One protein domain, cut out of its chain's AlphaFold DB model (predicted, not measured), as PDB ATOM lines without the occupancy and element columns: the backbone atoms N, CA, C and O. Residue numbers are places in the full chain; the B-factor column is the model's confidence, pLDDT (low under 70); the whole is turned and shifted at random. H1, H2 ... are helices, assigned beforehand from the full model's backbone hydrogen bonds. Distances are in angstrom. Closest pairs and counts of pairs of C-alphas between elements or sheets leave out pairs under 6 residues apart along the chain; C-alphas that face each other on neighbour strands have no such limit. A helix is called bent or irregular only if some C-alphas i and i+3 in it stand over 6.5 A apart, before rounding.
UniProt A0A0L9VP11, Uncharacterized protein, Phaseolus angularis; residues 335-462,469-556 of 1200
ATOM      1  N   LEU A 335     -24.913  81.466   7.399       72.81
ATOM      2  CA  LEU A 335     -24.439  82.634   8.146       72.81
ATOM      3  C   LEU A 335     -23.291  82.287   9.102       72.81
ATOM      4  O   LEU A 335     -22.194  82.797   8.911       72.81
ATOM      5  N   ASN A 336     -23.505  81.364  10.045       70.62
ATOM      6  CA  ASN A 336     -22.498  80.983  11.043       70.62
ATOM      7  C   ASN A 336     -21.190  80.496  10.387       70.62
ATOM      8  O   ASN A 336     -20.099  80.762  10.883       70.62
ATOM      9  N   MET A 337     -21.283  79.808   9.239       73.00
ATOM     10  CA  MET A 337     -20.103  79.388   8.480       73.00
ATOM     11  C   MET A 337     -19.361  80.597   7.900       73.00
ATOM     12  O   MET A 337     -18.145  80.659   7.997       73.00
ATOM     13  N   MET A 338     -20.068  81.577   7.331       81.12
ATOM     14  CA  MET A 338     -19.449  82.793   6.790       81.12
ATOM     15  C   MET A 338     -18.912  83.725   7.884       81.12
ATOM     16  O   MET A 338     -17.910  84.398   7.664       81.12
ATOM     17  N   GLU A 339     -19.518  83.741   9.070       76.38
ATOM     18  CA  GLU A 339     -18.971  84.418  10.253       76.38
ATOM     19  C   GLU A 339     -17.645  83.773  10.691       76.38
ATOM     20  O   GLU A 339     -16.688  84.488  10.989       76.38
ATOM     21  N   ILE A 340     -17.537  82.440  10.626       77.75
ATOM     22  CA  ILE A 340     -16.276  81.713  10.838       77.75
ATOM     23  C   ILE A 340     -15.244  82.045   9.747       77.75
ATOM     24  O   ILE A 340     -14.104  82.360  10.083       77.75
ATOM     25  N   GLU A 341     -15.604  82.028   8.458       84.38
ATOM     26  CA  GLU A 341     -14.669  82.397   7.376       84.38
ATOM     27  C   GLU A 341     -14.199  83.864   7.495       84.38
ATOM     28  O   GLU A 341     -13.034  84.162   7.236       84.38
ATOM     29  N   MET A 342     -15.070  84.777   7.946       87.88
ATOM     30  CA  MET A 342     -14.714  86.174   8.222       87.88
ATOM     31  C   MET A 342     -13.741  86.284   9.403       87.88
ATOM     32  O   MET A 342     -12.703  86.931   9.277       87.88
ATOM     33  N   ALA A 343     -14.018  85.602  10.519       84.06
ATOM     34  CA  ALA A 343     -13.136  85.580  11.687       84.06
ATOM     35  C   ALA A 343     -11.753  84.974  11.371       84.06
ATOM     36  O   ALA A 343     -10.738  85.420  11.909       84.06
ATOM     37  N   LYS A 344     -11.684  84.000  10.452       87.00
ATOM     38  CA  LYS A 344     -10.412  83.472   9.933       87.00
ATOM     39  C   LYS A 344      -9.643  84.507   9.104       87.00
ATOM     40  O   LYS A 344      -8.429  84.600   9.265       87.00
ATOM     41  N   LEU A 345     -10.312  85.321   8.279       88.31
ATOM     42  CA  LEU A 345      -9.661  86.442   7.581       88.31
ATOM     43  C   LEU A 345      -9.226  87.565   8.542       88.31
ATOM     44  O   LEU A 345      -8.163  88.146   8.346       88.31
ATOM     45  N   GLU A 346      -9.977  87.836   9.612       88.00
ATOM     46  CA  GLU A 346      -9.557  88.759  10.682       88.00
ATOM     47  C   GLU A 346      -8.310  88.240  11.425       88.00
ATOM     48  O   GLU A 346      -7.374  89.003  11.691       88.00
ATOM     49  N   TRP A 347      -8.244  86.931  11.698       87.94
ATOM     50  CA  TRP A 347      -7.058  86.277  12.261       87.94
ATOM     51  C   TRP A 347      -5.863  86.300  11.297       87.94
ATOM     52  O   TRP A 347      -4.765  86.685  11.704       87.94
ATOM     53  N   TYR A 348      -6.075  85.971  10.020       88.19
ATOM     54  CA  TYR A 348      -5.064  86.059   8.961       88.19
ATOM     55  C   TYR A 348      -4.492  87.472   8.867       88.19
ATOM     56  O   TYR A 348      -3.278  87.664   8.898       88.19
ATOM     57  N   LYS A 349      -5.361  88.488   8.883       87.88
ATOM     58  CA  LYS A 349      -4.953  89.892   8.864       87.88
ATOM     59  C   LYS A 349      -4.045  90.250  10.041       87.88
ATOM     60  O   LYS A 349      -2.995  90.864   9.846       87.88
ATOM     61  N   LYS A 350      -4.372  89.773  11.248       86.06
ATOM     62  CA  LYS A 350      -3.509  89.908  12.434       86.06
ATOM     63  C   LYS A 350      -2.174  89.157  12.289       86.06
ATOM     64  O   LYS A 350      -1.141  89.691  12.696       86.06
ATOM     65  N   HIS A 351      -2.173  87.960  11.700       85.00
ATOM     66  CA  HIS A 351      -0.960  87.179  11.430       85.00
ATOM     67  C   HIS A 351      -0.018  87.927  10.469       85.00
ATOM     68  O   HIS A 351       1.133  88.198  10.816       85.00
ATOM     69  N   CYS A 352      -0.525  88.383   9.323       85.88
ATOM     70  CA  CYS A 352       0.238  89.144   8.333       85.88
ATOM     71  C   CYS A 352       0.720  90.509   8.855       85.88
ATOM     72  O   CYS A 352       1.818  90.948   8.503       85.88
ATOM     73  N   LYS A 353      -0.053  91.171   9.737       84.06
ATOM     74  CA  LYS A 353       0.405  92.365  10.475       84.06
ATOM     75  C   LYS A 353       1.626  92.041  11.343       84.06
ATOM     76  O   LYS A 353       2.591  92.800  11.322       84.06
ATOM     77  N   SER A 354       1.622  90.911  12.060       81.06
ATOM     78  CA  SER A 354       2.753  90.502  12.913       81.06
ATOM     79  C   SER A 354       4.031  90.145  12.140       81.06
ATOM     80  O   SER A 354       5.119  90.241  12.699       81.06
ATOM     81  N   GLN A 355       3.914  89.807  10.852       79.69
ATOM     82  CA  GLN A 355       5.048  89.572   9.948       79.69
ATOM     83  C   GLN A 355       5.607  90.852   9.296       79.69
ATOM     84  O   GLN A 355       6.620  90.785   8.613       79.69
ATOM     85  N   GLY A 356       4.981  92.024   9.472       77.62
ATOM     86  CA  GLY A 356       5.489  93.291   8.922       77.62
ATOM     87  C   GLY A 356       5.221  93.539   7.427       77.62
ATOM     88  O   GLY A 356       5.638  94.579   6.912       77.62
ATOM     89  N   SER A 357       4.489  92.636   6.761       78.19
ATOM     90  CA  SER A 357       3.992  92.790   5.382       78.19
ATOM     91  C   SER A 357       2.553  93.312   5.314       78.19
ATOM     92  O   SER A 357       2.267  94.202   4.520       78.19
ATOM     93  N   GLY A 358       1.649  92.816   6.167       87.06
ATOM     94  CA  GLY A 358       0.216  93.125   6.072       87.06
ATOM     95  C   GLY A 358      -0.531  92.220   5.086       87.06
ATOM     96  O   GLY A 358       0.056  91.576   4.220       87.06
ATOM     97  N   TYR A 359      -1.848  92.113   5.266       91.25
ATOM     98  CA  TYR A 359      -2.628  90.993   4.716       91.25
ATOM     99  C   TYR A 359      -2.814  91.019   3.195       91.25
ATOM    100  O   TYR A 359      -2.804  89.966   2.565       91.25
ATOM    101  N   TYR A 360      -2.909  92.213   2.602       92.88
ATOM    102  CA  TYR A 360      -2.923  92.400   1.150       92.88
ATOM    103  C   TYR A 360      -1.632  91.865   0.512       92.88
ATOM    104  O   TYR A 360      -1.671  91.062  -0.418       92.88
ATOM    105  N   ASP A 361      -0.484  92.278   1.054       90.69
ATOM    106  CA  ASP A 361       0.834  91.947   0.519       90.69
ATOM    107  C   ASP A 361       1.226  90.482   0.756       90.69
ATOM    108  O   ASP A 361       1.837  89.878  -0.122       90.69
ATOM    109  N   CYS A 362       0.840  89.872   1.882       90.12
ATOM    110  CA  CYS A 362       0.987  88.422   2.082       90.12
ATOM    111  C   CYS A 362       0.152  87.625   1.063       90.12
ATOM    112  O   CYS A 362       0.693  86.766   0.367       90.12
ATOM    113  N   PHE A 363      -1.127  87.975   0.890       90.81
ATOM    114  CA  PHE A 363      -2.028  87.278  -0.033       90.81
ATOM    115  C   PHE A 363      -1.583  87.413  -1.495       90.81
ATOM    116  O   PHE A 363      -1.657  86.450  -2.254       90.81
ATOM    117  N   LYS A 364      -1.061  88.586  -1.884       89.69
ATOM    118  CA  LYS A 364      -0.481  88.828  -3.216       89.69
ATOM    119  C   LYS A 364       0.809  88.033  -3.464       89.69
ATOM    120  O   LYS A 364       1.109  87.718  -4.611       89.69
ATOM    121  N   LYS A 365       1.580  87.725  -2.412       87.00
ATOM    122  CA  LYS A 365       2.790  86.884  -2.485       87.00
ATOM    123  C   LYS A 365       2.437  85.391  -2.561       87.00
ATOM    124  O   LYS A 365       3.095  84.664  -3.297       87.00
ATOM    125  N   GLY A 366       1.424  84.934  -1.815       81.19
ATOM    126  CA  GLY A 366       0.866  83.575  -1.920       81.19
ATOM    127  C   GLY A 366       1.819  82.429  -1.542       81.19
ATOM    128  O   GLY A 366       1.653  81.311  -2.031       81.19
ATOM    129  N   VAL A 367       2.846  82.700  -0.727       77.88
ATOM    130  CA  VAL A 367       3.987  81.788  -0.504       77.88
ATOM    131  C   VAL A 367       3.715  80.735   0.575       77.88
ATOM    132  O   VAL A 367       4.247  79.628   0.492       77.88
ATOM    133  N   SER A 368       2.918  81.052   1.599       78.62
ATOM    134  CA  SER A 368       2.653  80.139   2.717       78.62
ATOM    135  C   SER A 368       1.389  79.301   2.507       78.62
ATOM    136  O   SER A 368       0.484  79.669   1.760       78.62
ATOM    137  N   THR A 369       1.283  78.184   3.230       76.00
ATOM    138  CA  THR A 369       0.047  77.383   3.285       76.00
ATOM    139  C   THR A 369      -1.141  78.192   3.810       76.00
ATOM    140  O   THR A 369      -2.254  78.034   3.320       76.00
ATOM    141  N   ILE A 370      -0.896  79.122   4.738       81.38
ATOM    142  CA  ILE A 370      -1.926  79.995   5.313       81.38
ATOM    143  C   ILE A 370      -2.483  80.963   4.251       81.38
ATOM    144  O   ILE A 370      -3.676  81.255   4.267       81.38
ATOM    145  N   ASP A 371      -1.670  81.412   3.287       85.81
ATOM    146  CA  ASP A 371      -2.153  82.234   2.163       85.81
ATOM    147  C   ASP A 371      -3.077  81.424   1.227       85.81
ATOM    148  O   ASP A 371      -4.057  81.952   0.695       85.81
ATOM    149  N   GLN A 372      -2.813  80.121   1.065       83.06
ATOM    150  CA  GLN A 372      -3.656  79.205   0.279       83.06
ATOM    151  C   GLN A 372      -4.990  78.911   0.985       83.06
ATOM    152  O   GLN A 372      -6.043  78.904   0.339       83.06
ATOM    153  N   ASP A 373      -4.971  78.744   2.310       85.06
ATOM    154  CA  ASP A 373      -6.186  78.641   3.122       85.06
ATOM    155  C   ASP A 373      -6.999  79.949   3.089       85.06
ATOM    156  O   ASP A 373      -8.217  79.922   2.885       85.06
ATOM    157  N   ALA A 374      -6.336  81.107   3.186       88.38
ATOM    158  CA  ALA A 374      -6.978  82.416   3.066       88.38
ATOM    159  C   ALA A 374      -7.666  82.606   1.704       88.38
ATOM    160  O   ALA A 374      -8.760  83.171   1.651       88.38
ATOM    161  N   PHE A 375      -7.089  82.090   0.612       88.50
ATOM    162  CA  PHE A 375      -7.733  82.072  -0.709       88.50
ATOM    163  C   PHE A 375      -9.015  81.222  -0.725       88.50
ATOM    164  O   PHE A 375     -10.004  81.608  -1.354       88.50
ATOM    165  N   LEU A 376      -9.060  80.101   0.004       87.69
ATOM    166  CA  LEU A 376     -10.287  79.311   0.139       87.69
ATOM    167  C   LEU A 376     -11.371  80.074   0.923       87.69
ATOM    168  O   LEU A 376     -12.522  80.109   0.482       87.69
ATOM    169  N   TRP A 377     -11.016  80.733   2.031       90.25
ATOM    170  CA  TRP A 377     -11.963  81.517   2.842       90.25
ATOM    171  C   TRP A 377     -12.491  82.744   2.073       90.25
ATOM    172  O   TRP A 377     -13.699  82.995   2.051       90.25
ATOM    173  N   GLN A 378     -11.604  83.449   1.358       93.81
ATOM    174  CA  GLN A 378     -11.920  84.536   0.419       93.81
ATOM    175  C   GLN A 378     -12.942  84.079  -0.631       93.81
ATOM    176  O   GLN A 378     -13.991  84.707  -0.804       93.81
ATOM    177  N   LYS A 379     -12.686  82.941  -1.285       91.38
ATOM    178  CA  LYS A 379     -13.565  82.367  -2.309       91.38
ATOM    179  C   LYS A 379     -14.919  81.924  -1.743       91.38
ATOM    180  O   LYS A 379     -15.946  82.134  -2.390       91.38
ATOM    181  N   ASN A 380     -14.947  81.342  -0.542       87.75
ATOM    182  CA  ASN A 380     -16.182  80.928   0.132       87.75
ATOM    183  C   ASN A 380     -17.095  82.128   0.422       87.75
ATOM    184  O   ASN A 380     -18.271  82.110   0.044       87.75
ATOM    185  N   LEU A 381     -16.534  83.190   1.009       91.06
ATOM    186  CA  LEU A 381     -17.237  84.450   1.262       91.06
ATOM    187  C   LEU A 381     -17.715  85.114  -0.037       91.06
ATOM    188  O   LEU A 381     -18.850  85.583  -0.095       91.06
ATOM    189  N   THR A 382     -16.887  85.105  -1.082       92.62
ATOM    190  CA  THR A 382     -17.215  85.728  -2.374       92.62
ATOM    191  C   THR A 382     -18.406  85.063  -3.051       92.62
ATOM    192  O   THR A 382     -19.336  85.750  -3.474       92.62
ATOM    193  N   ASN A 383     -18.448  83.726  -3.080       89.94
ATOM    194  CA  ASN A 383     -19.607  82.995  -3.600       89.94
ATOM    195  C   ASN A 383     -20.882  83.327  -2.806       89.94
ATOM    196  O   ASN A 383     -21.905  83.663  -3.397       89.94
ATOM    197  N   TYR A 384     -20.808  83.309  -1.469       88.81
ATOM    198  CA  TYR A 384     -21.949  83.642  -0.612       88.81
ATOM    199  C   TYR A 384     -22.457  85.073  -0.839       88.81
ATOM    200  O   TYR A 384     -23.663  85.279  -0.919       88.81
ATOM    201  N   TRP A 385     -21.581  86.072  -0.975       92.31
ATOM    202  CA  TRP A 385     -22.021  87.459  -1.169       92.31
ATOM    203  C   TRP A 385     -22.490  87.780  -2.593       92.31
ATOM    204  O   TRP A 385     -23.303  88.693  -2.762       92.31
ATOM    205  N   ILE A 386     -22.078  86.997  -3.595       90.75
ATOM    206  CA  ILE A 386     -22.734  86.970  -4.910       90.75
ATOM    207  C   ILE A 386     -24.166  86.432  -4.759       90.75
ATOM    208  O   ILE A 386     -25.109  87.141  -5.121       90.75
ATOM    209  N   ASP A 387     -24.343  85.256  -4.140       86.81
ATOM    210  CA  ASP A 387     -25.665  84.654  -3.897       86.81
ATOM    211  C   ASP A 387     -26.593  85.606  -3.102       86.81
ATOM    212  O   ASP A 387     -27.755  85.796  -3.466       86.81
ATOM    213  N   MET A 388     -26.075  86.281  -2.063       86.75
ATOM    214  CA  MET A 388     -26.799  87.284  -1.260       86.75
ATOM    215  C   MET A 388     -27.324  88.466  -2.082       86.75
ATOM    216  O   MET A 388     -28.441  88.938  -1.850       86.75
ATOM    217  N   VAL A 389     -26.509  88.989  -3.001       88.44
ATOM    218  CA  VAL A 389     -26.892  90.128  -3.844       88.44
ATOM    219  C   VAL A 389     -27.892  89.690  -4.911       88.44
ATOM    220  O   VAL A 389     -28.853  90.416  -5.164       88.44
ATOM    221  N   GLU A 390     -27.742  88.489  -5.474       86.00
ATOM    222  CA  GLU A 390     -28.747  87.932  -6.380       86.00
ATOM    223  C   GLU A 390     -30.092  87.709  -5.676       86.00
ATOM    224  O   GLU A 390     -31.122  88.148  -6.189       86.00
ATOM    225  N   GLU A 391     -30.094  87.112  -4.484       82.31
ATOM    226  CA  GLU A 391     -31.293  86.880  -3.667       82.31
ATOM    227  C   GLU A 391     -31.989  88.195  -3.256       82.31
ATOM    228  O   GLU A 391     -33.217  88.258  -3.167       82.31
ATOM    229  N   ALA A 392     -31.235  89.285  -3.076       82.25
ATOM    230  CA  ALA A 392     -31.795  90.617  -2.838       82.25
ATOM    231  C   ALA A 392     -32.476  91.235  -4.080       82.25
ATOM    232  O   ALA A 392     -33.395  92.043  -3.930       82.25
ATOM    233  N   GLU A 393     -32.050  90.879  -5.297       82.06
ATOM    234  CA  GLU A 393     -32.675  91.320  -6.558       82.06
ATOM    235  C   GLU A 393     -33.856  90.433  -6.993       82.06
ATOM    236  O   GLU A 393     -34.732  90.889  -7.733       82.06
ATOM    237  N   MET A 394     -33.906  89.189  -6.507       75.50
ATOM    238  CA  MET A 394     -34.983  88.217  -6.752       75.50
ATOM    239  C   MET A 394     -36.247  88.462  -5.908       75.50
ATOM    240  O   MET A 394     -37.246  87.770  -6.116       75.50
ATOM    241  N   LYS A 395     -36.219  89.423  -4.970       73.50
ATOM    242  CA  LYS A 395     -37.327  89.763  -4.057       73.50
ATOM    243  C   LYS A 395     -38.188  90.936  -4.553       73.50
ATOM    244  O   LYS A 395     -37.652  91.860  -5.170       73.50
ATOM    245  N   PRO A 396     -39.494  90.963  -4.218       72.56
ATOM    246  CA  PRO A 396     -40.351  92.133  -4.410       72.56
ATOM    247  C   PRO A 396     -39.810  93.383  -3.717       72.56
ATOM    248  O   PRO A 396     -39.196  93.288  -2.656       72.56
ATOM    249  N   GLN A 397     -40.080  94.569  -4.266       67.62
ATOM    250  CA  GLN A 397     -39.444  95.832  -3.852       67.62
ATOM    251  C   GLN A 397     -39.480  96.102  -2.332       67.62
ATOM    252  O   GLN A 397     -38.457  96.483  -1.757       67.62
ATOM    253  N   LYS A 398     -40.625  95.860  -1.672       69.69
ATOM    254  CA  LYS A 398     -40.805  96.030  -0.214       69.69
ATOM    255  C   LYS A 398     -39.974  95.023   0.597       69.69
ATOM    256  O   LYS A 398     -39.260  95.413   1.519       69.69
ATOM    257  N   GLU A 399     -40.016  93.741   0.226       70.00
ATOM    258  CA  GLU A 399     -39.226  92.673   0.863       70.00
ATOM    259  C   GLU A 399     -37.719  92.892   0.654       70.00
ATOM    260  O   GLU A 399     -36.923  92.754   1.584       70.00
ATOM    261  N   ALA A 400     -37.329  93.290  -0.558       72.88
ATOM    262  CA  ALA A 400     -35.952  93.577  -0.933       72.88
ATOM    263  C   ALA A 400     -35.370  94.749  -0.131       72.88
ATOM    264  O   ALA A 400     -34.201  94.700   0.238       72.88
ATOM    265  N   ALA A 401     -36.154  95.797   0.152       74.69
ATOM    266  CA  ALA A 401     -35.710  96.914   0.988       74.69
ATOM    267  C   ALA A 401     -35.409  96.455   2.426       74.69
ATOM    268  O   ALA A 401     -34.304  96.676   2.922       74.69
ATOM    269  N   ALA A 402     -36.335  95.726   3.060       74.88
ATOM    270  CA  ALA A 402     -36.124  95.166   4.398       74.88
ATOM    271  C   ALA A 402     -34.923  94.198   4.449       74.88
ATOM    272  O   ALA A 402     -34.138  94.226   5.401       74.88
ATOM    273  N   PHE A 403     -34.738  93.382   3.405       78.69
ATOM    274  CA  PHE A 403     -33.594  92.478   3.270       78.69
ATOM    275  C   PHE A 403     -32.264  93.241   3.164       78.69
ATOM    276  O   PHE A 403     -31.347  92.955   3.935       78.69
ATOM    277  N   ARG A 404     -32.162  94.251   2.283       83.00
ATOM    278  CA  ARG A 404     -30.952  95.090   2.155       83.00
ATOM    279  C   ARG A 404     -30.583  95.748   3.485       83.00
ATOM    280  O   ARG A 404     -29.437  95.635   3.912       83.00
ATOM    281  N   THR A 405     -31.552  96.353   4.174       79.62
ATOM    282  CA  THR A 405     -31.333  97.009   5.475       79.62
ATOM    283  C   THR A 405     -30.822  96.039   6.542       79.62
ATOM    284  O   THR A 405     -29.923  96.398   7.301       79.62
ATOM    285  N   ARG A 406     -31.331  94.797   6.585       81.62
ATOM    286  CA  ARG A 406     -30.879  93.770   7.543       81.62
ATOM    287  C   ARG A 406     -29.418  93.355   7.333       81.62
ATOM    288  O   ARG A 406     -28.725  93.089   8.310       81.62
ATOM    289  N   TRP A 407     -28.953  93.299   6.086       84.56
ATOM    290  CA  TRP A 407     -27.623  92.782   5.733       84.56
ATOM    291  C   TRP A 407     -26.563  93.860   5.472       84.56
ATOM    292  O   TRP A 407     -25.390  93.535   5.272       84.56
ATOM    293  N   LEU A 408     -26.951  95.138   5.508       84.69
ATOM    294  CA  LEU A 408     -26.145  96.283   5.083       84.69
ATOM    295  C   LEU A 408     -24.747  96.346   5.718       84.69
ATOM    296  O   LEU A 408     -23.746  96.510   5.016       84.69
ATOM    297  N   PHE A 409     -24.668  96.219   7.044       82.00
ATOM    298  CA  PHE A 409     -23.404  96.334   7.777       82.00
ATOM    299  C   PHE A 409     -22.482  95.134   7.532       82.00
ATOM    300  O   PHE A 409     -21.290  95.328   7.308       82.00
ATOM    301  N   ALA A 410     -23.034  93.917   7.488       83.38
ATOM    302  CA  ALA A 410     -22.273  92.704   7.199       83.38
ATOM    303  C   ALA A 410     -21.688  92.733   5.775       83.38
ATOM    304  O   ALA A 410     -20.494  92.498   5.603       83.38
ATOM    305  N   GLY A 411     -22.489  93.124   4.775       87.62
ATOM    306  CA  GLY A 411     -22.030  93.269   3.389       87.62
ATOM    307  C   GLY A 411     -21.003  94.394   3.209       87.62
ATOM    308  O   GLY A 411     -20.061  94.260   2.431       87.62
ATOM    309  N   THR A 412     -21.128  95.478   3.983       87.81
ATOM    310  CA  THR A 412     -20.128  96.559   4.028       87.81
ATOM    311  C   THR A 412     -18.805  96.086   4.638       87.81
ATOM    312  O   THR A 412     -17.746  96.414   4.102       87.81
ATOM    313  N   ASN A 413     -18.841  95.313   5.731       87.69
ATOM    314  CA  ASN A 413     -17.634  94.775   6.367       87.69
ATOM    315  C   ASN A 413     -16.935  93.757   5.456       87.69
ATOM    316  O   ASN A 413     -15.738  93.875   5.207       87.69
ATOM    317  N   TYR A 414     -17.710  92.832   4.878       93.62
ATOM    318  CA  TYR A 414     -17.241  91.886   3.868       93.62
ATOM    319  C   TYR A 414     -16.524  92.593   2.712       93.62
ATOM    320  O   TYR A 414     -15.365  92.286   2.448       93.62
ATOM    321  N   ARG A 415     -17.154  93.592   2.076       94.94
ATOM    322  CA  ARG A 415     -16.536  94.327   0.962       94.94
ATOM    323  C   ARG A 415     -15.191  94.942   1.358       94.94
ATOM    324  O   ARG A 415     -14.228  94.836   0.610       94.94
ATOM    325  N   ARG A 416     -15.107  95.550   2.544       91.88
ATOM    326  CA  ARG A 416     -13.879  96.193   3.043       91.88
ATOM    327  C   ARG A 416     -12.776  95.214   3.441       91.88
ATOM    328  O   ARG A 416     -11.613  95.602   3.413       91.88
ATOM    329  N   MET A 417     -13.118  93.976   3.798       91.75
ATOM    330  CA  MET A 417     -12.138  92.927   4.088       91.75
ATOM    331  C   MET A 417     -11.667  92.219   2.810       91.75
ATOM    332  O   MET A 417     -10.467  92.016   2.636       91.75
ATOM    333  N   VAL A 418     -12.605  91.849   1.929       95.31
ATOM    334  CA  VAL A 418     -12.401  90.834   0.881       95.31
ATOM    335  C   VAL A 418     -12.116  91.426  -0.503       95.31
ATOM    336  O   VAL A 418     -11.284  90.873  -1.218       95.31
ATOM    337  N   GLU A 419     -12.690  92.579  -0.869       95.62
ATOM    338  CA  GLU A 419     -12.400  93.224  -2.164       95.62
ATOM    339  C   GLU A 419     -10.899  93.560  -2.345       95.62
ATOM    340  O   GLU A 419     -10.376  93.324  -3.435       95.62
ATOM    341  N   PRO A 420     -10.141  93.974  -1.302       94.75
ATOM    342  CA  PRO A 420      -8.679  94.052  -1.367       94.75
ATOM    343  C   PRO A 420      -7.977  92.748  -1.777       94.75
ATOM    344  O   PRO A 420      -6.959  92.805  -2.460       94.75
ATOM    345  N   LEU A 421      -8.503  91.576  -1.408       94.69
ATOM    346  CA  LEU A 421      -7.905  90.280  -1.756       94.69
ATOM    347  C   LEU A 421      -8.192  89.897  -3.218       94.69
ATOM    348  O   LEU A 421      -7.304  89.395  -3.909       94.69
ATOM    349  N   ASP A 422      -9.383  90.219  -3.734       93.31
ATOM    350  CA  ASP A 422      -9.667  90.123  -5.175       93.31
ATOM    351  C   ASP A 422      -8.790  91.088  -5.992       93.31
ATOM    352  O   ASP A 422      -8.308  90.725  -7.066       93.31
ATOM    353  N   ILE A 423      -8.529  92.298  -5.481       94.00
ATOM    354  CA  ILE A 423      -7.599  93.260  -6.095       94.00
ATOM    355  C   ILE A 423      -6.167  92.701  -6.094       94.00
ATOM    356  O   ILE A 423      -5.511  92.731  -7.135       94.00
ATOM    357  N   ALA A 424      -5.691  92.142  -4.976       92.00
ATOM    358  CA  ALA A 424      -4.386  91.477  -4.905       92.00
ATOM    359  C   ALA A 424      -4.265  90.381  -5.975       92.00
ATOM    360  O   ALA A 424      -3.302  90.365  -6.740       92.00
ATOM    361  N   LYS A 425      -5.286  89.522  -6.106       90.06
ATOM    362  CA  LYS A 425      -5.307  88.442  -7.105       90.06
ATOM    363  C   LYS A 425      -5.461  88.941  -8.548       90.06
ATOM    364  O   LYS A 425      -5.014  88.273  -9.479       90.06
ATOM    365  N   TYR A 426      -6.057  90.116  -8.758       90.38
ATOM    366  CA  TYR A 426      -6.158  90.751 -10.074       90.38
ATOM    367  C   TYR A 426      -4.810  91.308 -10.561       90.38
ATOM    368  O   TYR A 426      -4.482  91.141 -11.738       90.38
ATOM    369  N   TYR A 427      -4.027  91.925  -9.668       88.56
ATOM    370  CA  TYR A 427      -2.722  92.530  -9.983       88.56
ATOM    371  C   TYR A 427      -1.510  91.615  -9.715       88.56
ATOM    372  O   TYR A 427      -0.395  91.995 -10.060       88.56
ATOM    373  N   GLU A 428      -1.704  90.409  -9.167       81.25
ATOM    374  CA  GLU A 428      -0.672  89.394  -8.862       81.25
ATOM    375  C   GLU A 428       0.417  89.262  -9.944       81.25
ATOM    376  O   GLU A 428       1.605  89.316  -9.643       81.25
ATOM    377  N   ASN A 429       0.013  89.156 -11.215       70.06
ATOM    378  CA  ASN A 429       0.926  88.966 -12.348       70.06
ATOM    379  C   ASN A 429       1.378  90.279 -13.030       70.06
ATOM    380  O   ASN A 429       2.004  90.222 -14.082       70.06
ATOM    381  N   GLY A 430       1.001  91.460 -12.525       68.12
ATOM    382  CA  GLY A 430       1.376  92.780 -13.072       68.12
ATOM    383  C   GLY A 430       0.827  93.151 -14.466       68.12
ATOM    384  O   GLY A 430       0.905  94.309 -14.868       68.12
ATOM    385  N   LEU A 431       0.244  92.202 -15.206       65.38
ATOM    386  CA  LEU A 431      -0.202  92.360 -16.601       65.38
ATOM    387  C   LEU A 431      -1.598  92.996 -16.782       65.38
ATOM    388  O   LEU A 431      -2.068  93.117 -17.913       65.38
ATOM    389  N   ARG A 432      -2.297  93.366 -15.700       75.06
ATOM    390  CA  ARG A 432      -3.671  93.912 -15.739       75.06
ATOM    391  C   ARG A 432      -3.731  95.342 -15.198       75.06
ATOM    392  O   ARG A 432      -2.860  95.753 -14.439       75.06
ATOM    393  N   LYS A 433      -4.759  96.093 -15.610       81.25
ATOM    394  CA  LYS A 433      -4.998  97.508 -15.270       81.25
ATOM    395  C   LYS A 433      -6.494  97.817 -15.210       81.25
ATOM    396  O   LYS A 433      -7.298  97.050 -15.739       81.25
ATOM    397  N   ASP A 434      -6.833  98.967 -14.632       84.69
ATOM    398  CA  ASP A 434      -8.170  99.559 -14.597       84.69
ATOM    399  C   ASP A 434      -9.190  98.689 -13.836       84.69
ATOM    400  O   ASP A 434     -10.296  98.435 -14.327       84.69
ATOM    401  N   TYR A 435      -8.834  98.196 -12.639       90.75
ATOM    402  CA  TYR A 435      -9.683  97.265 -11.875       90.75
ATOM    403  C   TYR A 435     -11.111  97.791 -11.695       90.75
ATOM    404  O   TYR A 435     -12.058  97.053 -11.955       90.75
ATOM    405  N   GLU A 436     -11.294  99.061 -11.328       87.69
ATOM    406  CA  GLU A 436     -12.631  99.634 -11.103       87.69
ATOM    407  C   GLU A 436     -13.535  99.593 -12.348       87.69
ATOM    408  O   GLU A 436     -14.750  99.467 -12.206       87.69
ATOM    409  N   ALA A 437     -12.954  99.627 -13.553       86.12
ATOM    410  CA  ALA A 437     -13.683  99.607 -14.822       86.12
ATOM    411  C   ALA A 437     -13.751  98.217 -15.489       86.12
ATOM    412  O   ALA A 437     -14.688  97.949 -16.240       86.12
ATOM    413  N   LYS A 438     -12.757  97.343 -15.259       84.94
ATOM    414  CA  LYS A 438     -12.551  96.085 -16.015       84.94
ATOM    415  C   LYS A 438     -12.394  94.827 -15.152       84.94
ATOM    416  O   LYS A 438     -12.388  93.724 -15.695       84.94
ATOM    417  N   GLY A 439     -12.225  94.964 -13.837       84.88
ATOM    418  CA  GLY A 439     -12.011  93.854 -12.894       84.88
ATOM    419  C   GLY A 439     -13.029  93.763 -11.753       84.88
ATOM    420  O   GLY A 439     -13.233  92.681 -11.201       84.88
ATOM    421  N   ARG A 440     -13.688  94.874 -11.407       93.06
ATOM    422  CA  ARG A 440     -14.572  94.988 -10.244       93.06
ATOM    423  C   ARG A 440     -15.857  94.183 -10.423       93.06
ATOM    424  O   ARG A 440     -16.637  94.407 -11.346       93.06
ATOM    425  N   SER A 441     -16.107  93.251  -9.505       93.06
ATOM    426  CA  SER A 441     -17.283  92.379  -9.574       93.06
ATOM    427  C   SER A 441     -18.582  93.125  -9.244       93.06
ATOM    428  O   SER A 441     -18.654  93.906  -8.292       93.06
ATOM    429  N   ARG A 442     -19.652  92.819  -9.995       92.56
ATOM    430  CA  ARG A 442     -20.995  93.431  -9.885       92.56
ATOM    431  C   ARG A 442     -21.546  93.451  -8.453       92.56
ATOM    432  O   ARG A 442     -22.256  94.385  -8.084       92.56
ATOM    433  N   HIS A 443     -21.237  92.431  -7.652       94.81
ATOM    434  CA  HIS A 443     -21.753  92.319  -6.289       94.81
ATOM    435  C   HIS A 443     -21.157  93.382  -5.342       94.81
ATOM    436  O   HIS A 443     -21.907  93.968  -4.565       94.81
ATOM    437  N   TYR A 444     -19.868  93.727  -5.466       95.06
ATOM    438  CA  TYR A 444     -19.250  94.803  -4.677       95.06
ATOM    439  C   TYR A 444     -19.854  96.176  -4.999       95.06
ATOM    440  O   TYR A 444     -20.196  96.924  -4.081       95.06
ATOM    441  N   VAL A 445     -20.082  96.468  -6.286       93.50
ATOM    442  CA  VAL A 445     -20.746  97.705  -6.748       93.50
ATOM    443  C   VAL A 445     -22.167  97.823  -6.183       93.50
ATOM    444  O   VAL A 445     -22.590  98.900  -5.760       93.50
ATOM    445  N   LEU A 446     -22.913  96.716  -6.125       91.25
ATOM    446  CA  LEU A 446     -24.257  96.708  -5.546       91.25
ATOM    447  C   LEU A 446     -24.233  96.881  -4.019       91.25
ATOM    448  O   LEU A 446     -25.007  97.689  -3.511       91.25
ATOM    449  N   LEU A 447     -23.324  96.217  -3.298       91.25
ATOM    450  CA  LEU A 447     -23.150  96.403  -1.849       91.25
ATOM    451  C   LEU A 447     -22.726  97.836  -1.483       91.25
ATOM    452  O   LEU A 447     -23.178  98.377  -0.474       91.25
ATOM    453  N   GLU A 448     -21.894  98.477  -2.306       92.06
ATOM    454  CA  GLU A 448     -21.558  99.899  -2.177       92.06
ATOM    455  C   GLU A 448     -22.788 100.792  -2.376       92.06
ATOM    456  O   GLU A 448     -23.094 101.623  -1.517       92.06
ATOM    457  N   LYS A 449     -23.559 100.554  -3.442       90.81
ATOM    458  CA  LYS A 449     -24.786 101.305  -3.727       90.81
ATOM    459  C   LYS A 449     -25.824 101.203  -2.603       90.81
ATOM    460  O   LYS A 449     -26.452 102.208  -2.283       90.81
ATOM    461  N   TRP A 450     -25.977 100.042  -1.957       89.25
ATOM    462  CA  TRP A 450     -26.896  99.889  -0.814       89.25
ATOM    463  C   TRP A 450     -26.507 100.801   0.365       89.25
ATOM    464  O   TRP A 450     -27.378 101.342   1.048       89.25
ATOM    465  N   LEU A 451     -25.203 101.006   0.592       86.25
ATOM    466  CA  LEU A 451     -24.690 101.900   1.633       86.25
ATOM    467  C   LEU A 451     -24.876 103.379   1.273       86.25
ATOM    468  O   LEU A 451     -25.128 104.193   2.160       86.25
ATOM    469  N   GLU A 452     -24.777 103.739  -0.006       85.81
ATOM    470  CA  GLU A 452     -25.116 105.088  -0.464       85.81
ATOM    471  C   GLU A 452     -26.607 105.406  -0.349       85.81
ATOM    472  O   GLU A 452     -26.948 106.493   0.114       85.81
ATOM    473  N   GLU A 453     -27.480 104.485  -0.771       84.94
ATOM    474  CA  GLU A 453     -28.941 104.613  -0.656       84.94
ATOM    475  C   GLU A 453     -29.318 104.891   0.814       84.94
ATOM    476  O   GLU A 453     -29.893 105.935   1.120       84.94
ATOM    477  N   TYR A 454     -28.839 104.062   1.747       82.62
ATOM    478  CA  TYR A 454     -29.073 104.234   3.188       82.62
ATOM    479  C   TYR A 454     -28.515 105.550   3.772       82.62
ATOM    480  O   TYR A 454     -29.144 106.171   4.633       82.62
ATOM    481  N   LYS A 455     -27.338 106.008   3.315       79.81
ATOM    482  CA  LYS A 455     -26.757 107.300   3.739       79.81
ATOM    483  C   LYS A 455     -27.580 108.496   3.251       79.81
ATOM    484  O   LYS A 455     -27.699 109.478   3.981       79.81
ATOM    485  N   LYS A 456     -28.140 108.418   2.038       78.00
ATOM    486  CA  LYS A 456     -29.022 109.452   1.469       78.00
ATOM    487  C   LYS A 456     -30.352 109.512   2.233       78.00
ATOM    488  O   LYS A 456     -30.824 110.605   2.518       78.00
ATOM    489  N   GLU A 457     -30.896 108.364   2.645       69.81
ATOM    490  CA  GLU A 457     -32.158 108.270   3.401       69.81
ATOM    491  C   GLU A 457     -32.082 108.797   4.848       69.81
ATOM    492  O   GLU A 457     -33.060 109.364   5.332       69.81
ATOM    493  N   LYS A 458     -30.958 108.622   5.563       62.00
ATOM    494  CA  LYS A 458     -30.861 108.971   7.003       62.00
ATOM    495  C   LYS A 458     -30.216 110.315   7.349       62.00
ATOM    496  O   LYS A 458     -30.203 110.686   8.523       62.00
ATOM    497  N   GLY A 459     -29.695 111.047   6.367       49.75
ATOM    498  CA  GLY A 459     -28.983 112.302   6.609       49.75
ATOM    499  C   GLY A 459     -27.586 112.106   7.218       49.75
ATOM    500  O   GLY A 459     -27.242 111.065   7.778       49.75
ATOM    501  N   ASN A 460     -26.735 113.122   7.071       43.97
ATOM    502  CA  ASN A 460     -25.283 112.973   7.203       43.97
ATOM    503  C   ASN A 460     -24.774 113.135   8.655       43.97
ATOM    504  O   ASN A 460     -23.998 114.041   8.961       43.97
ATOM    505  N   SER A 461     -25.226 112.267   9.565       38.72
ATOM    506  CA  SER A 461     -24.919 112.295  11.009       38.72
ATOM    507  C   SER A 461     -23.508 111.783  11.369       38.72
ATOM    508  O   SER A 461     -23.325 110.936  12.244       38.72
ATOM    509  N   ASN A 462     -22.478 112.340  10.723       37.66
ATOM    510  CA  ASN A 462     -21.064 112.049  10.993       37.66
ATOM    511  C   ASN A 462     -20.589 112.637  12.339       37.66
ATOM    512  O   ASN A 462     -19.821 113.601  12.397       37.66
ATOM    513  N   VAL A 469      -8.197 103.234  16.193       53.09
ATOM    514  CA  VAL A 469      -7.904 103.200  14.745       53.09
ATOM    515  C   VAL A 469      -7.259 101.872  14.324       53.09
ATOM    516  O   VAL A 469      -7.353 101.469  13.169       53.09
ATOM    517  N   GLU A 470      -6.660 101.151  15.275       47.16
ATOM    518  CA  GLU A 470      -5.900  99.919  15.048       47.16
ATOM    519  C   GLU A 470      -6.694  98.781  14.373       47.16
ATOM    520  O   GLU A 470      -6.103  97.927  13.714       47.16
ATOM    521  N   LEU A 471      -8.026  98.776  14.516       51.31
ATOM    522  CA  LEU A 471      -8.928  97.745  13.979       51.31
ATOM    523  C   LEU A 471      -9.732  98.208  12.748       51.31
ATOM    524  O   LEU A 471     -10.633  97.502  12.296       51.31
ATOM    525  N   ILE A 472      -9.451  99.392  12.196       67.62
ATOM    526  CA  ILE A 472     -10.205  99.933  11.056       67.62
ATOM    527  C   ILE A 472      -9.789  99.237   9.751       67.62
ATOM    528  O   ILE A 472      -8.614  99.235   9.381       67.62
ATOM    529  N   LEU A 473     -10.767  98.691   9.019       76.94
ATOM    530  CA  LEU A 473     -10.639  98.363   7.594       76.94
ATOM    531  C   LEU A 473     -10.809  99.640   6.761       76.94
ATOM    532  O   LEU A 473     -11.688 100.451   7.068       76.94
ATOM    533  N   SER A 474     -10.004  99.808   5.706       80.38
ATOM    534  CA  SER A 474     -10.051 100.996   4.840       80.38
ATOM    535  C   SER A 474     -11.468 101.263   4.323       80.38
ATOM    536  O   SER A 474     -12.206 100.349   3.947       80.38
ATOM    537  N   PHE A 475     -11.882 102.529   4.364       81.19
ATOM    538  CA  PHE A 475     -13.269 102.914   4.130       81.19
ATOM    539  C   PHE A 475     -13.672 102.817   2.658       81.19
ATOM    540  O   PHE A 475     -14.815 102.437   2.378       81.19
ATOM    541  N   ASP A 476     -12.729 103.145   1.778       87.69
ATOM    542  CA  ASP A 476     -12.701 102.789   0.365       87.69
ATOM    543  C   ASP A 476     -11.981 101.435   0.228       87.69
ATOM    544  O   ASP A 476     -10.821 101.287   0.623       87.69
ATOM    545  N   SER A 477     -12.684 100.435  -0.303       90.56
ATOM    546  CA  SER A 477     -12.153  99.088  -0.537       90.56
ATOM    547  C   SER A 477     -11.330  98.978  -1.827       90.56
ATOM    548  O   SER A 477     -10.502  98.074  -1.944       90.56
ATOM    549  N   CYS A 478     -11.474  99.928  -2.754       92.25
ATOM    550  CA  CYS A 478     -10.681 100.044  -3.978       92.25
ATOM    551  C   CYS A 478      -9.368 100.823  -3.778       92.25
ATOM    552  O   CYS A 478      -8.590 100.951  -4.723       92.25
ATOM    553  N   PHE A 479      -9.057 101.275  -2.551       93.06
ATOM    554  CA  PHE A 479      -7.784 101.928  -2.190       93.06
ATOM    555  C   PHE A 479      -6.552 101.220  -2.782       93.06
ATOM    556  O   PHE A 479      -5.666 101.876  -3.328       93.06
ATOM    557  N   TRP A 480      -6.511  99.886  -2.710       92.38
ATOM    558  CA  TRP A 480      -5.379  99.101  -3.203       92.38
ATOM    559  C   TRP A 480      -5.281  99.070  -4.735       92.38
ATOM    560  O   TRP A 480      -4.174  99.034  -5.252       92.38
ATOM    561  N   ALA A 481      -6.389  99.164  -5.480       91.38
ATOM    562  CA  ALA A 481      -6.338  99.222  -6.945       91.38
ATOM    563  C   ALA A 481      -5.697 100.535  -7.426       91.38
ATOM    564  O   ALA A 481      -4.799 100.527  -8.267       91.38
ATOM    565  N   LYS A 482      -6.085 101.653  -6.798       91.31
ATOM    566  CA  LYS A 482      -5.500 102.985  -7.031       91.31
ATOM    567  C   LYS A 482      -4.001 103.004  -6.704       91.31
ATOM    568  O   LYS A 482      -3.217 103.634  -7.410       91.31
ATOM    569  N   LEU A 483      -3.596 102.274  -5.660       91.31
ATOM    570  CA  LEU A 483      -2.193 102.104  -5.286       91.31
ATOM    571  C   LEU A 483      -1.401 101.263  -6.299       91.31
ATOM    572  O   LEU A 483      -0.276 101.633  -6.613       91.31
ATOM    573  N   GLU A 484      -1.956 100.170  -6.830       91.25
ATOM    574  CA  GLU A 484      -1.306  99.364  -7.880       91.25
ATOM    575  C   GLU A 484      -1.098 100.172  -9.171       91.25
ATOM    576  O   GLU A 484      -0.039 100.102  -9.797       91.25
ATOM    577  N   GLU A 485      -2.063 101.015  -9.538       88.44
ATOM    578  CA  GLU A 485      -1.949 101.918 -10.690       88.44
ATOM    579  C   GLU A 485      -0.896 103.017 -10.451       88.44
ATOM    580  O   GLU A 485      -0.061 103.276 -11.324       88.44
ATOM    581  N   ALA A 486      -0.838 103.590  -9.243       88.12
ATOM    582  CA  ALA A 486       0.226 104.514  -8.845       88.12
ATOM    583  C   ALA A 486       1.612 103.833  -8.757       88.12
ATOM    584  O   ALA A 486       2.624 104.443  -9.102       88.12
ATOM    585  N   LEU A 487       1.682 102.564  -8.342       86.75
ATOM    586  CA  LEU A 487       2.902 101.747  -8.345       86.75
ATOM    587  C   LEU A 487       3.399 101.468  -9.759       86.75
ATOM    588  O   LEU A 487       4.606 101.561  -9.991       86.75
ATOM    589  N   PHE A 488       2.493 101.166 -10.692       84.31
ATOM    590  CA  PHE A 488       2.824 100.983 -12.102       84.31
ATOM    591  C   PHE A 488       3.432 102.266 -12.688       84.31
ATOM    592  O   PHE A 488       4.506 102.213 -13.284       84.31
ATOM    593  N   LEU A 489       2.803 103.426 -12.457       83.38
ATOM    594  CA  LEU A 489       3.323 104.726 -12.905       83.38
ATOM    595  C   LEU A 489       4.685 105.054 -12.262       83.38
ATOM    596  O   LEU A 489       5.615 105.457 -12.960       83.38
ATOM    597  N   CYS A 490       4.853 104.799 -10.959       78.06
ATOM    598  CA  CYS A 490       6.149 104.904 -10.276       78.06
ATOM    599  C   CYS A 490       7.196 103.883 -10.771       78.06
ATOM    600  O   CYS A 490       8.387 104.062 -10.524       78.06
ATOM    601  N   GLY A 491       6.782 102.802 -11.435       73.50
ATOM    602  CA  GLY A 491       7.669 101.798 -12.027       73.50
ATOM    603  C   GLY A 491       8.326 102.237 -13.337       73.50
ATOM    604  O   GLY A 491       9.314 101.631 -13.730       73.50
ATOM    605  N   GLN A 492       7.808 103.286 -13.982       71.50
ATOM    606  CA  GLN A 492       8.273 103.791 -15.280       71.50
ATOM    607  C   GLN A 492       9.013 105.144 -15.174       71.50
ATOM    608  O   GLN A 492       9.235 105.815 -16.176       71.50
ATOM    609  N   LEU A 493       9.379 105.587 -13.964       62.81
ATOM    610  CA  LEU A 493       9.872 106.953 -13.715       62.81
ATOM    611  C   LEU A 493      11.139 107.345 -14.498       62.81
ATOM    612  O   LEU A 493      11.286 108.522 -14.829       62.81
ATOM    613  N   ASP A 494      12.023 106.397 -14.813       59.88
ATOM    614  CA  ASP A 494      13.259 106.678 -15.554       59.88
ATOM    615  C   ASP A 494      13.004 107.056 -17.025       59.88
ATOM    616  O   ASP A 494      13.668 107.965 -17.538       59.88
ATOM    617  N   ASP A 495      11.986 106.452 -17.653       56.78
ATOM    618  CA  ASP A 495      11.539 106.736 -19.027       56.78
ATOM    619  C   ASP A 495      10.594 107.955 -19.114       56.78
ATOM    620  O   ASP A 495      10.406 108.542 -20.178       56.78
ATOM    621  N   LEU A 496       9.974 108.360 -17.998       54.25
ATOM    622  CA  LEU A 496       8.849 109.312 -17.966       54.25
ATOM    623  C   LEU A 496       9.221 110.748 -17.548       54.25
ATOM    624  O   LEU A 496       8.360 111.511 -17.093       54.25
ATOM    625  N   LYS A 497      10.481 111.166 -17.732       57.28
ATOM    626  CA  LYS A 497      10.966 112.501 -17.313       57.28
ATOM    627  C   LYS A 497      10.152 113.676 -17.869       57.28
ATOM    628  O   LYS A 497      10.039 114.684 -17.172       57.28
ATOM    629  N   GLU A 498       9.501 113.533 -19.022       57.31
ATOM    630  CA  GLU A 498       8.654 114.574 -19.634       57.31
ATOM    631  C   GLU A 498       7.137 114.312 -19.547       57.31
ATOM    632  O   GLU A 498       6.349 115.204 -19.855       57.31
ATOM    633  N   ASN A 499       6.678 113.146 -19.071       68.25
ATOM    634  CA  ASN A 499       5.246 112.816 -19.088       68.25
ATOM    635  C   ASN A 499       4.463 113.575 -17.995       68.25
ATOM    636  O   ASN A 499       4.457 113.200 -16.821       68.25
ATOM    637  N   VAL A 500       3.784 114.651 -18.401       69.12
ATOM    638  CA  VAL A 500       2.958 115.507 -17.529       69.12
ATOM    639  C   VAL A 500       1.720 114.773 -16.997       69.12
ATOM    640  O   VAL A 500       1.362 114.953 -15.835       69.12
ATOM    641  N   GLU A 501       1.092 113.908 -17.797       74.38
ATOM    642  CA  GLU A 501      -0.134 113.187 -17.423       74.38
ATOM    643  C   GLU A 501       0.122 112.170 -16.297       74.38
ATOM    644  O   GLU A 501      -0.611 112.128 -15.307       74.38
ATOM    645  N   ALA A 502       1.208 111.398 -16.402       72.94
ATOM    646  CA  ALA A 502       1.625 110.447 -15.370       72.94
ATOM    647  C   ALA A 502       1.934 111.152 -14.036       72.94
ATOM    648  O   ALA A 502       1.547 110.670 -12.970       72.94
ATOM    649  N   LYS A 503       2.575 112.327 -14.092       76.19
ATOM    650  CA  LYS A 503       2.844 113.170 -12.914       76.19
ATOM    651  C   LYS A 503       1.552 113.720 -12.300       76.19
ATOM    652  O   LYS A 503       1.437 113.739 -11.076       76.19
ATOM    653  N   GLY A 504       0.580 114.106 -13.130       80.62
ATOM    654  CA  GLY A 504      -0.760 114.515 -12.696       80.62
ATOM    655  C   GLY A 504      -1.471 113.412 -11.910       80.62
ATOM    656  O   GLY A 504      -1.836 113.623 -10.757       80.62
ATOM    657  N   LYS A 505      -1.559 112.202 -12.474       83.31
ATOM    658  CA  LYS A 505      -2.205 111.040 -11.831       83.31
ATOM    659  C   LYS A 505      -1.537 110.627 -10.513       83.31
ATOM    660  O   LYS A 505      -2.218 110.285  -9.547       83.31
ATOM    661  N   LEU A 506      -0.208 110.719 -10.423       84.06
ATOM    662  CA  LEU A 506       0.514 110.493  -9.164       84.06
ATOM    663  C   LEU A 506       0.217 111.570  -8.102       84.06
ATOM    664  O   LEU A 506       0.148 111.250  -6.915       84.06
ATOM    665  N   LEU A 507       0.009 112.827  -8.507       84.19
ATOM    666  CA  LEU A 507      -0.390 113.918  -7.611       84.19
ATOM    667  C   LEU A 507      -1.864 113.811  -7.175       84.19
ATOM    668  O   LEU A 507      -2.187 114.105  -6.024       84.19
ATOM    669  N   GLU A 508      -2.757 113.358  -8.052       86.69
ATOM    670  CA  GLU A 508      -4.143 113.021  -7.697       86.69
ATOM    671  C   GLU A 508      -4.174 111.928  -6.617       86.69
ATOM    672  O   GLU A 508      -4.859 112.084  -5.602       86.69
ATOM    673  N   PHE A 509      -3.356 110.880  -6.774       89.19
ATOM    674  CA  PHE A 509      -3.214 109.826  -5.770       89.19
ATOM    675  C   PHE A 509      -2.608 110.332  -4.445       89.19
ATOM    676  O   PHE A 509      -3.122 109.973  -3.385       89.19
ATOM    677  N   GLU A 510      -1.595 111.215  -4.462       87.88
ATOM    678  CA  GLU A 510      -1.069 111.840  -3.229       87.88
ATOM    679  C   GLU A 510      -2.166 112.605  -2.467       87.88
ATOM    680  O   GLU A 510      -2.325 112.426  -1.257       87.88
ATOM    681  N   ASN A 511      -2.948 113.433  -3.168       87.12
ATOM    682  CA  ASN A 511      -4.018 114.223  -2.552       87.12
ATOM    683  C   ASN A 511      -5.147 113.336  -2.000       87.12
ATOM    684  O   ASN A 511      -5.645 113.600  -0.903       87.12
ATOM    685  N   TYR A 512      -5.513 112.274  -2.725       89.31
ATOM    686  CA  TYR A 512      -6.457 111.253  -2.264       89.31
ATOM    687  C   TYR A 512      -5.973 110.587  -0.966       89.31
ATOM    688  O   TYR A 512      -6.677 110.631   0.045       89.31
ATOM    689  N   VAL A 513      -4.742 110.059  -0.955       86.31
ATOM    690  CA  VAL A 513      -4.124 109.439   0.231       86.31
ATOM    691  C   VAL A 513      -4.091 110.415   1.411       86.31
ATOM    692  O   VAL A 513      -4.498 110.056   2.517       86.31
ATOM    693  N   TYR A 514      -3.658 111.658   1.188       84.00
ATOM    694  CA  TYR A 514      -3.555 112.675   2.235       84.00
ATOM    695  C   TYR A 514      -4.914 113.005   2.879       84.00
ATOM    696  O   TYR A 514      -5.020 113.034   4.109       84.00
ATOM    697  N   GLU A 515      -5.976 113.211   2.089       83.94
ATOM    698  CA  GLU A 515      -7.312 113.477   2.642       83.94
ATOM    699  C   GLU A 515      -7.918 112.248   3.338       83.94
ATOM    700  O   GLU A 515      -8.533 112.411   4.395       83.94
ATOM    701  N   SER A 516      -7.718 111.028   2.826       81.75
ATOM    702  CA  SER A 516      -8.194 109.807   3.497       81.75
ATOM    703  C   SER A 516      -7.465 109.549   4.825       81.75
ATOM    704  O   SER A 516      -8.103 109.181   5.816       81.75
ATOM    705  N   LEU A 517      -6.156 109.813   4.908       80.81
ATOM    706  CA  LEU A 517      -5.397 109.730   6.164       80.81
ATOM    707  C   LEU A 517      -5.869 110.770   7.190       80.81
ATOM    708  O   LEU A 517      -6.145 110.430   8.339       80.81
ATOM    709  N   LYS A 518      -6.058 112.019   6.758       79.12
ATOM    710  CA  LYS A 518      -6.599 113.131   7.563       79.12
ATOM    711  C   LYS A 518      -8.007 112.859   8.119       79.12
ATOM    712  O   LYS A 518      -8.393 113.451   9.129       79.12
ATOM    713  N   ARG A 519      -8.776 111.969   7.481       76.94
ATOM    714  CA  ARG A 519     -10.109 111.518   7.923       76.94
ATOM    715  C   ARG A 519     -10.088 110.247   8.781       76.94
ATOM    716  O   ARG A 519     -11.134 109.887   9.313       76.94
ATOM    717  N   TYR A 520      -8.926 109.609   8.955       72.56
ATOM    718  CA  TYR A 520      -8.771 108.273   9.554       72.56
ATOM    719  C   TYR A 520      -9.544 107.175   8.788       72.56
ATOM    720  O   TYR A 520     -10.063 106.229   9.377       72.56
ATOM    721  N   GLU A 521      -9.623 107.308   7.460       79.19
ATOM    722  CA  GLU A 521     -10.372 106.420   6.555       79.19
ATOM    723  C   GLU A 521      -9.520 105.268   5.975       79.19
ATOM    724  O   GLU A 521     -10.045 104.435   5.238       79.19
ATOM    725  N   VAL A 522      -8.227 105.177   6.310       80.50
ATOM    726  CA  VAL A 522      -7.288 104.144   5.820       80.50
ATOM    727  C   VAL A 522      -6.790 103.280   6.984       80.50
ATOM    728  O   VAL A 522      -6.494 103.801   8.058       80.50
ATOM    729  N   SER A 523      -6.676 101.964   6.774       81.88
ATOM    730  CA  SER A 523      -6.128 101.038   7.778       81.88
ATOM    731  C   SER A 523      -4.636 101.314   8.054       81.88
ATOM    732  O   SER A 523      -3.881 101.460   7.090       81.88
ATOM    733  N   PRO A 524      -4.158 101.310   9.318       78.44
ATOM    734  CA  PRO A 524      -2.742 101.546   9.642       78.44
ATOM    735  C   PRO A 524      -1.741 100.576   8.997       78.44
ATOM    736  O   PRO A 524      -0.553 100.878   8.935       78.44
ATOM    737  N   GLU A 525      -2.198  99.424   8.501       80.44
ATOM    738  CA  GLU A 525      -1.343  98.411   7.866       80.44
ATOM    739  C   GLU A 525      -0.644  98.897   6.590       80.44
ATOM    740  O   GLU A 525       0.384  98.337   6.219       80.44
ATOM    741  N   VAL A 526      -1.116  99.984   5.966       84.81
ATOM    742  CA  VAL A 526      -0.390 100.618   4.851       84.81
ATOM    743  C   VAL A 526       1.017 101.068   5.265       84.81
ATOM    744  O   VAL A 526       1.922 101.043   4.440       84.81
ATOM    745  N   PHE A 527       1.244 101.398   6.541       83.81
ATOM    746  CA  PHE A 527       2.544 101.848   7.056       83.81
ATOM    747  C   PHE A 527       3.498 100.712   7.457       83.81
ATOM    748  O   PHE A 527       4.607 100.985   7.921       83.81
ATOM    749  N   LEU A 528       3.104  99.445   7.289       83.19
ATOM    750  CA  LEU A 528       3.989  98.309   7.548       83.19
ATOM    751  C   LEU A 528       5.186  98.320   6.585       83.19
ATOM    752  O   LEU A 528       5.058  98.647   5.407       83.19
ATOM    753  N   LYS A 529       6.369  97.972   7.108       78.75
ATOM    754  CA  LYS A 529       7.666  98.182   6.441       78.75
ATOM    755  C   LYS A 529       7.756  97.543   5.051       78.75
ATOM    756  O   LYS A 529       8.406  98.112   4.177       78.75
ATOM    757  N   GLU A 530       7.136  96.381   4.862       81.31
ATOM    758  CA  GLU A 530       7.198  95.603   3.619       81.31
ATOM    759  C   GLU A 530       5.943  95.747   2.741       81.31
ATOM    760  O   GLU A 530       5.771  94.973   1.798       81.31
ATOM    761  N   SER A 531       5.059  96.705   3.046       87.25
ATOM    762  CA  SER A 531       3.820  96.893   2.290       87.25
ATOM    763  C   SER A 531       4.069  97.462   0.887       87.25
ATOM    764  O   SER A 531       5.034  98.205   0.632       87.25
ATOM    765  N   SER A 532       3.136  97.206  -0.028       88.62
ATOM    766  CA  SER A 532       3.116  97.846  -1.347       88.62
ATOM    767  C   SER A 532       2.974  99.374  -1.244       88.62
ATOM    768  O   SER A 532       3.535 100.101  -2.066       88.62
ATOM    769  N   TYR A 533       2.334  99.897  -0.187       89.88
ATOM    770  CA  TYR A 533       2.239 101.345   0.050       89.88
ATOM    771  C   TYR A 533       3.581 101.956   0.463       89.88
ATOM    772  O   TYR A 533       3.974 102.987  -0.082       89.88
ATOM    773  N   MET A 534       4.332 101.319   1.366       87.38
ATOM    774  CA  MET A 534       5.674 101.793   1.723       87.38
ATOM    775  C   MET A 534       6.659 101.613   0.563       87.38
ATOM    776  O   MET A 534       7.563 102.432   0.391       87.38
ATOM    777  N   THR A 535       6.450 100.612  -0.295       86.75
ATOM    778  CA  THR A 535       7.192 100.447  -1.555       86.75
ATOM    779  C   THR A 535       6.912 101.592  -2.537       86.75
ATOM    780  O   THR A 535       7.856 102.174  -3.076       86.75
ATOM    781  N   TRP A 536       5.642 101.977  -2.722       89.25
ATOM    782  CA  TRP A 536       5.258 103.166  -3.496       89.25
ATOM    783  C   TRP A 536       5.872 104.432  -2.904       89.25
ATOM    784  O   TRP A 536       6.555 105.175  -3.609       89.25
ATOM    785  N   TRP A 537       5.696 104.640  -1.598       86.12
ATOM    786  CA  TRP A 537       6.175 105.818  -0.883       86.12
ATOM    787  C   TRP A 537       7.688 105.997  -1.013       86.12
ATOM    788  O   TRP A 537       8.167 107.098  -1.281       86.12
ATOM    789  N   ASN A 538       8.454 104.911  -0.880       83.19
ATOM    790  CA  ASN A 538       9.908 104.954  -0.991       83.19
ATOM    791  C   ASN A 538      10.403 105.334  -2.396       83.19
ATOM    792  O   ASN A 538      11.450 105.975  -2.481       83.19
ATOM    793  N   LYS A 539       9.651 105.011  -3.459       82.56
ATOM    794  CA  LYS A 539       9.917 105.492  -4.828       82.56
ATOM    795  C   LYS A 539       9.452 106.942  -5.018       82.56
ATOM    796  O   LYS A 539      10.211 107.785  -5.486       82.56
ATOM    797  N   TYR A 540       8.221 107.250  -4.611       82.25
ATOM    798  CA  TYR A 540       7.563 108.535  -4.865       82.25
ATOM    799  C   TYR A 540       8.172 109.712  -4.083       82.25
ATOM    800  O   TYR A 540       8.296 110.815  -4.618       82.25
ATOM    801  N   LYS A 541       8.625 109.496  -2.839       76.94
ATOM    802  CA  LYS A 541       9.181 110.561  -1.977       76.94
ATOM    803  C   LYS A 541      10.418 111.261  -2.557       76.94
ATOM    804  O   LYS A 541      10.663 112.411  -2.217       76.94
ATOM    805  N   GLY A 542      11.186 110.587  -3.423       70.75
ATOM    806  CA  GLY A 542      12.341 111.179  -4.115       70.75
ATOM    807  C   GLY A 542      11.951 112.149  -5.237       70.75
ATOM    808  O   GLY A 542      12.757 112.986  -5.633       70.75
ATOM    809  N   PHE A 543      10.710 112.060  -5.721       70.69
ATOM    810  CA  PHE A 543      10.134 112.944  -6.730       70.69
ATOM    811  C   PHE A 543       9.331 114.096  -6.092       70.69
ATOM    812  O   PHE A 543       9.446 115.245  -6.512       70.69
ATOM    813  N   ALA A 544       8.554 113.809  -5.043       63.41
ATOM    814  CA  ALA A 544       7.576 114.722  -4.438       63.41
ATOM    815  C   ALA A 544       8.166 115.783  -3.478       63.41
ATOM    816  O   ALA A 544       7.606 116.055  -2.413       63.41
ATOM    817  N   ASN A 545       9.313 116.379  -3.812       57.28
ATOM    818  CA  ASN A 545      10.024 117.301  -2.920       57.28
ATOM    819  C   ASN A 545       9.115 118.425  -2.375       57.28
ATOM    820  O   ASN A 545       8.522 119.195  -3.125       57.28
ATOM    821  N   ASN A 546       9.063 118.545  -1.042       59.12
ATOM    822  CA  ASN A 546       8.324 119.570  -0.286       59.12
ATOM    823  C   ASN A 546       6.771 119.473  -0.296       59.12
ATOM    824  O   ASN A 546       6.102 120.389   0.189       59.12
ATOM    825  N   HIS A 547       6.191 118.367  -0.783       72.25
ATOM    826  CA  HIS A 547       4.734 118.138  -0.831       72.25
ATOM    827  C   HIS A 547       4.061 117.879   0.539       72.25
ATOM    828  O   HIS A 547       4.719 117.662   1.564       72.25
ATOM    829  N   ARG A 548       2.718 117.914   0.574       72.12
ATOM    830  CA  ARG A 548       1.920 117.844   1.819       72.12
ATOM    831  C   ARG A 548       2.042 116.489   2.512       72.12
ATOM    832  O   ARG A 548       2.263 116.458   3.724       72.12
ATOM    833  N   LEU A 549       1.960 115.393   1.759       77.81
ATOM    834  CA  LEU A 549       2.135 114.049   2.303       77.81
ATOM    835  C   LEU A 549       3.578 113.824   2.784       77.81
ATOM    836  O   LEU A 549       3.770 113.167   3.800       77.81
ATOM    837  N   VAL A 550       4.589 114.440   2.149       73.38
ATOM    838  CA  VAL A 550       5.993 114.354   2.609       73.38
ATOM    839  C   VAL A 550       6.160 114.957   3.999       73.38
ATOM    840  O   VAL A 550       6.798 114.340   4.850       73.38
ATOM    841  N   ARG A 551       5.552 116.120   4.265       71.19
ATOM    842  CA  ARG A 551       5.584 116.736   5.602       71.19
ATOM    843  C   ARG A 551       4.886 115.850   6.640       71.19
ATOM    844  O   ARG A 551       5.476 115.575   7.676       71.19
ATOM    845  N   PHE A 552       3.698 115.330   6.322       73.31
ATOM    846  CA  PHE A 552       2.955 114.410   7.197       73.31
ATOM    847  C   PHE A 552       3.732 113.117   7.514       73.31
ATOM    848  O   PHE A 552       3.757 112.672   8.657       73.31
ATOM    849  N   MET A 553       4.402 112.532   6.517       70.88
ATOM    850  CA  MET A 553       5.176 111.289   6.650       70.88
ATOM    851  C   MET A 553       6.559 111.485   7.294       70.88
ATOM    852  O   MET A 553       7.175 110.506   7.707       70.88
ATOM    853  N   SER A 554       7.064 112.721   7.369       64.38
ATOM    854  CA  SER A 554       8.354 113.033   8.008       64.38
ATOM    855  C   SER A 554       8.236 113.220   9.525       64.38
ATOM    856  O   SER A 554       9.230 113.085  10.238       64.38
ATOM    857  N   ASP A 555       7.033 113.501  10.035       60.19
ATOM    858  CA  ASP A 555       6.769 113.791  11.448       60.19
ATOM    859  C   ASP A 555       6.613 112.496  12.283       60.19
ATOM    860  O   ASP A 555       5.574 112.179  12.873       60.19
ATOM    861  N   LEU A 556       7.686 111.694  12.296       44.12
ATOM    862  CA  LEU A 556       7.742 110.317  12.815       44.12
ATOM    863  C   LEU A 556       7.299 110.142  14.285       44.12
ATOM    864  O   LEU A 556       7.000 109.024  14.702       44.12
TER     865      LEU A 556
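This is residues 335 to 462 and 469 to 556 of the 1200 residues of an uncharacterized protein of Phaseolus angularis (UniProt A0A0L9VP11). Two lobes of helices are joined by one long arm, H4b, which runs through the middle: H3 and H6 pack on it in one lobe, where H1 crosses H3, and in the other H7 packs on its residues 420 to 427. H8 and H10 pack on H7, H11 packs on H8, and at the other end of the domain H4a folds back on H3. The printed part has 216 residues, with eleven named helices, H1 to H11 in order, and no named strand; the class is all helix, with mostly crossed packing. It is compact, with a radius of gyration of the C-alphas of 18.5 A, and spans 56 by 43 by 34 A.

Begin with H1, residues 335 to 354, which touches H3, residues 369 to 393, closest at the C-alphas of Glu 341 and Trp 377, 5.4 A apart; they run opposite ways at a steep tilt of 41 degrees. Next find H4, residues 397 to 427, assigned as one helix by its hydrogen bonds but bent: C-alphas 406 and 409 are 7.9 A apart, and its arms, H4a to residue 406 and H4b from residue 409, are about perpendicular at 82 degrees. H4b is itself irregular, with C-alphas 417 and 420 6.6 A apart. H3 and H4a form a hairpin, their closest C-alphas those of Ala 392 and Ala 400, 5.4 A. H4b touches H2, residues 359 to 365, closest at the C-alphas of Lys 364 and Ala 424, 5.0 A. H5, residues 435 to 438, is close to H4b but not clearly touching, with C-alphas 423 and 435 7.3 A apart. H6, residues 442 to 458, touches H4b at C-alphas 411 and 447, the closest, 6.2 A. H7, residues 479 to 491, touches H4b at C-alphas 423 and 481, the closest, 6.2 A, and forms a hairpin with H8, residues 500 to 518. H10, residues 532 to 540, touches H7, closest at C-alphas 487 and 536, 5.6 A, and touches H9, residues 524 to 527, only at the corner. H11, residues 548 to 554, touches H8, closest at C-alphas 514 and 549, 5.9 A. Every O i to N i+4 pair is within hydrogen-bond range in H1, H2, H3, H4a, H6, H7, H8, H10 and H11, against 13 of 15 in H4b; H5 and H9 are too short for one.

Find C-alpha 335 at (-24.439, 82.634, 8.146), where H1 begins its 28.7 A. H3 measures 36.9 A, H4b 27.5 A, H6 25.0 A and H8 27.0 A. H11 ends at C-alpha 554, (8.354, 113.033, 8.008).

The C-alphas farthest apart, of Lys 398 and Asp 494, are 57.2 A apart. Residues 463 to 468 are cut out, with 16.3 A between C-alphas 462 and 469. Of the links printed whole, none is long. The mean pLDDT of the printed part is 81.0, and 28 residues are under 70, among them 457 to 462 and 493 to 500.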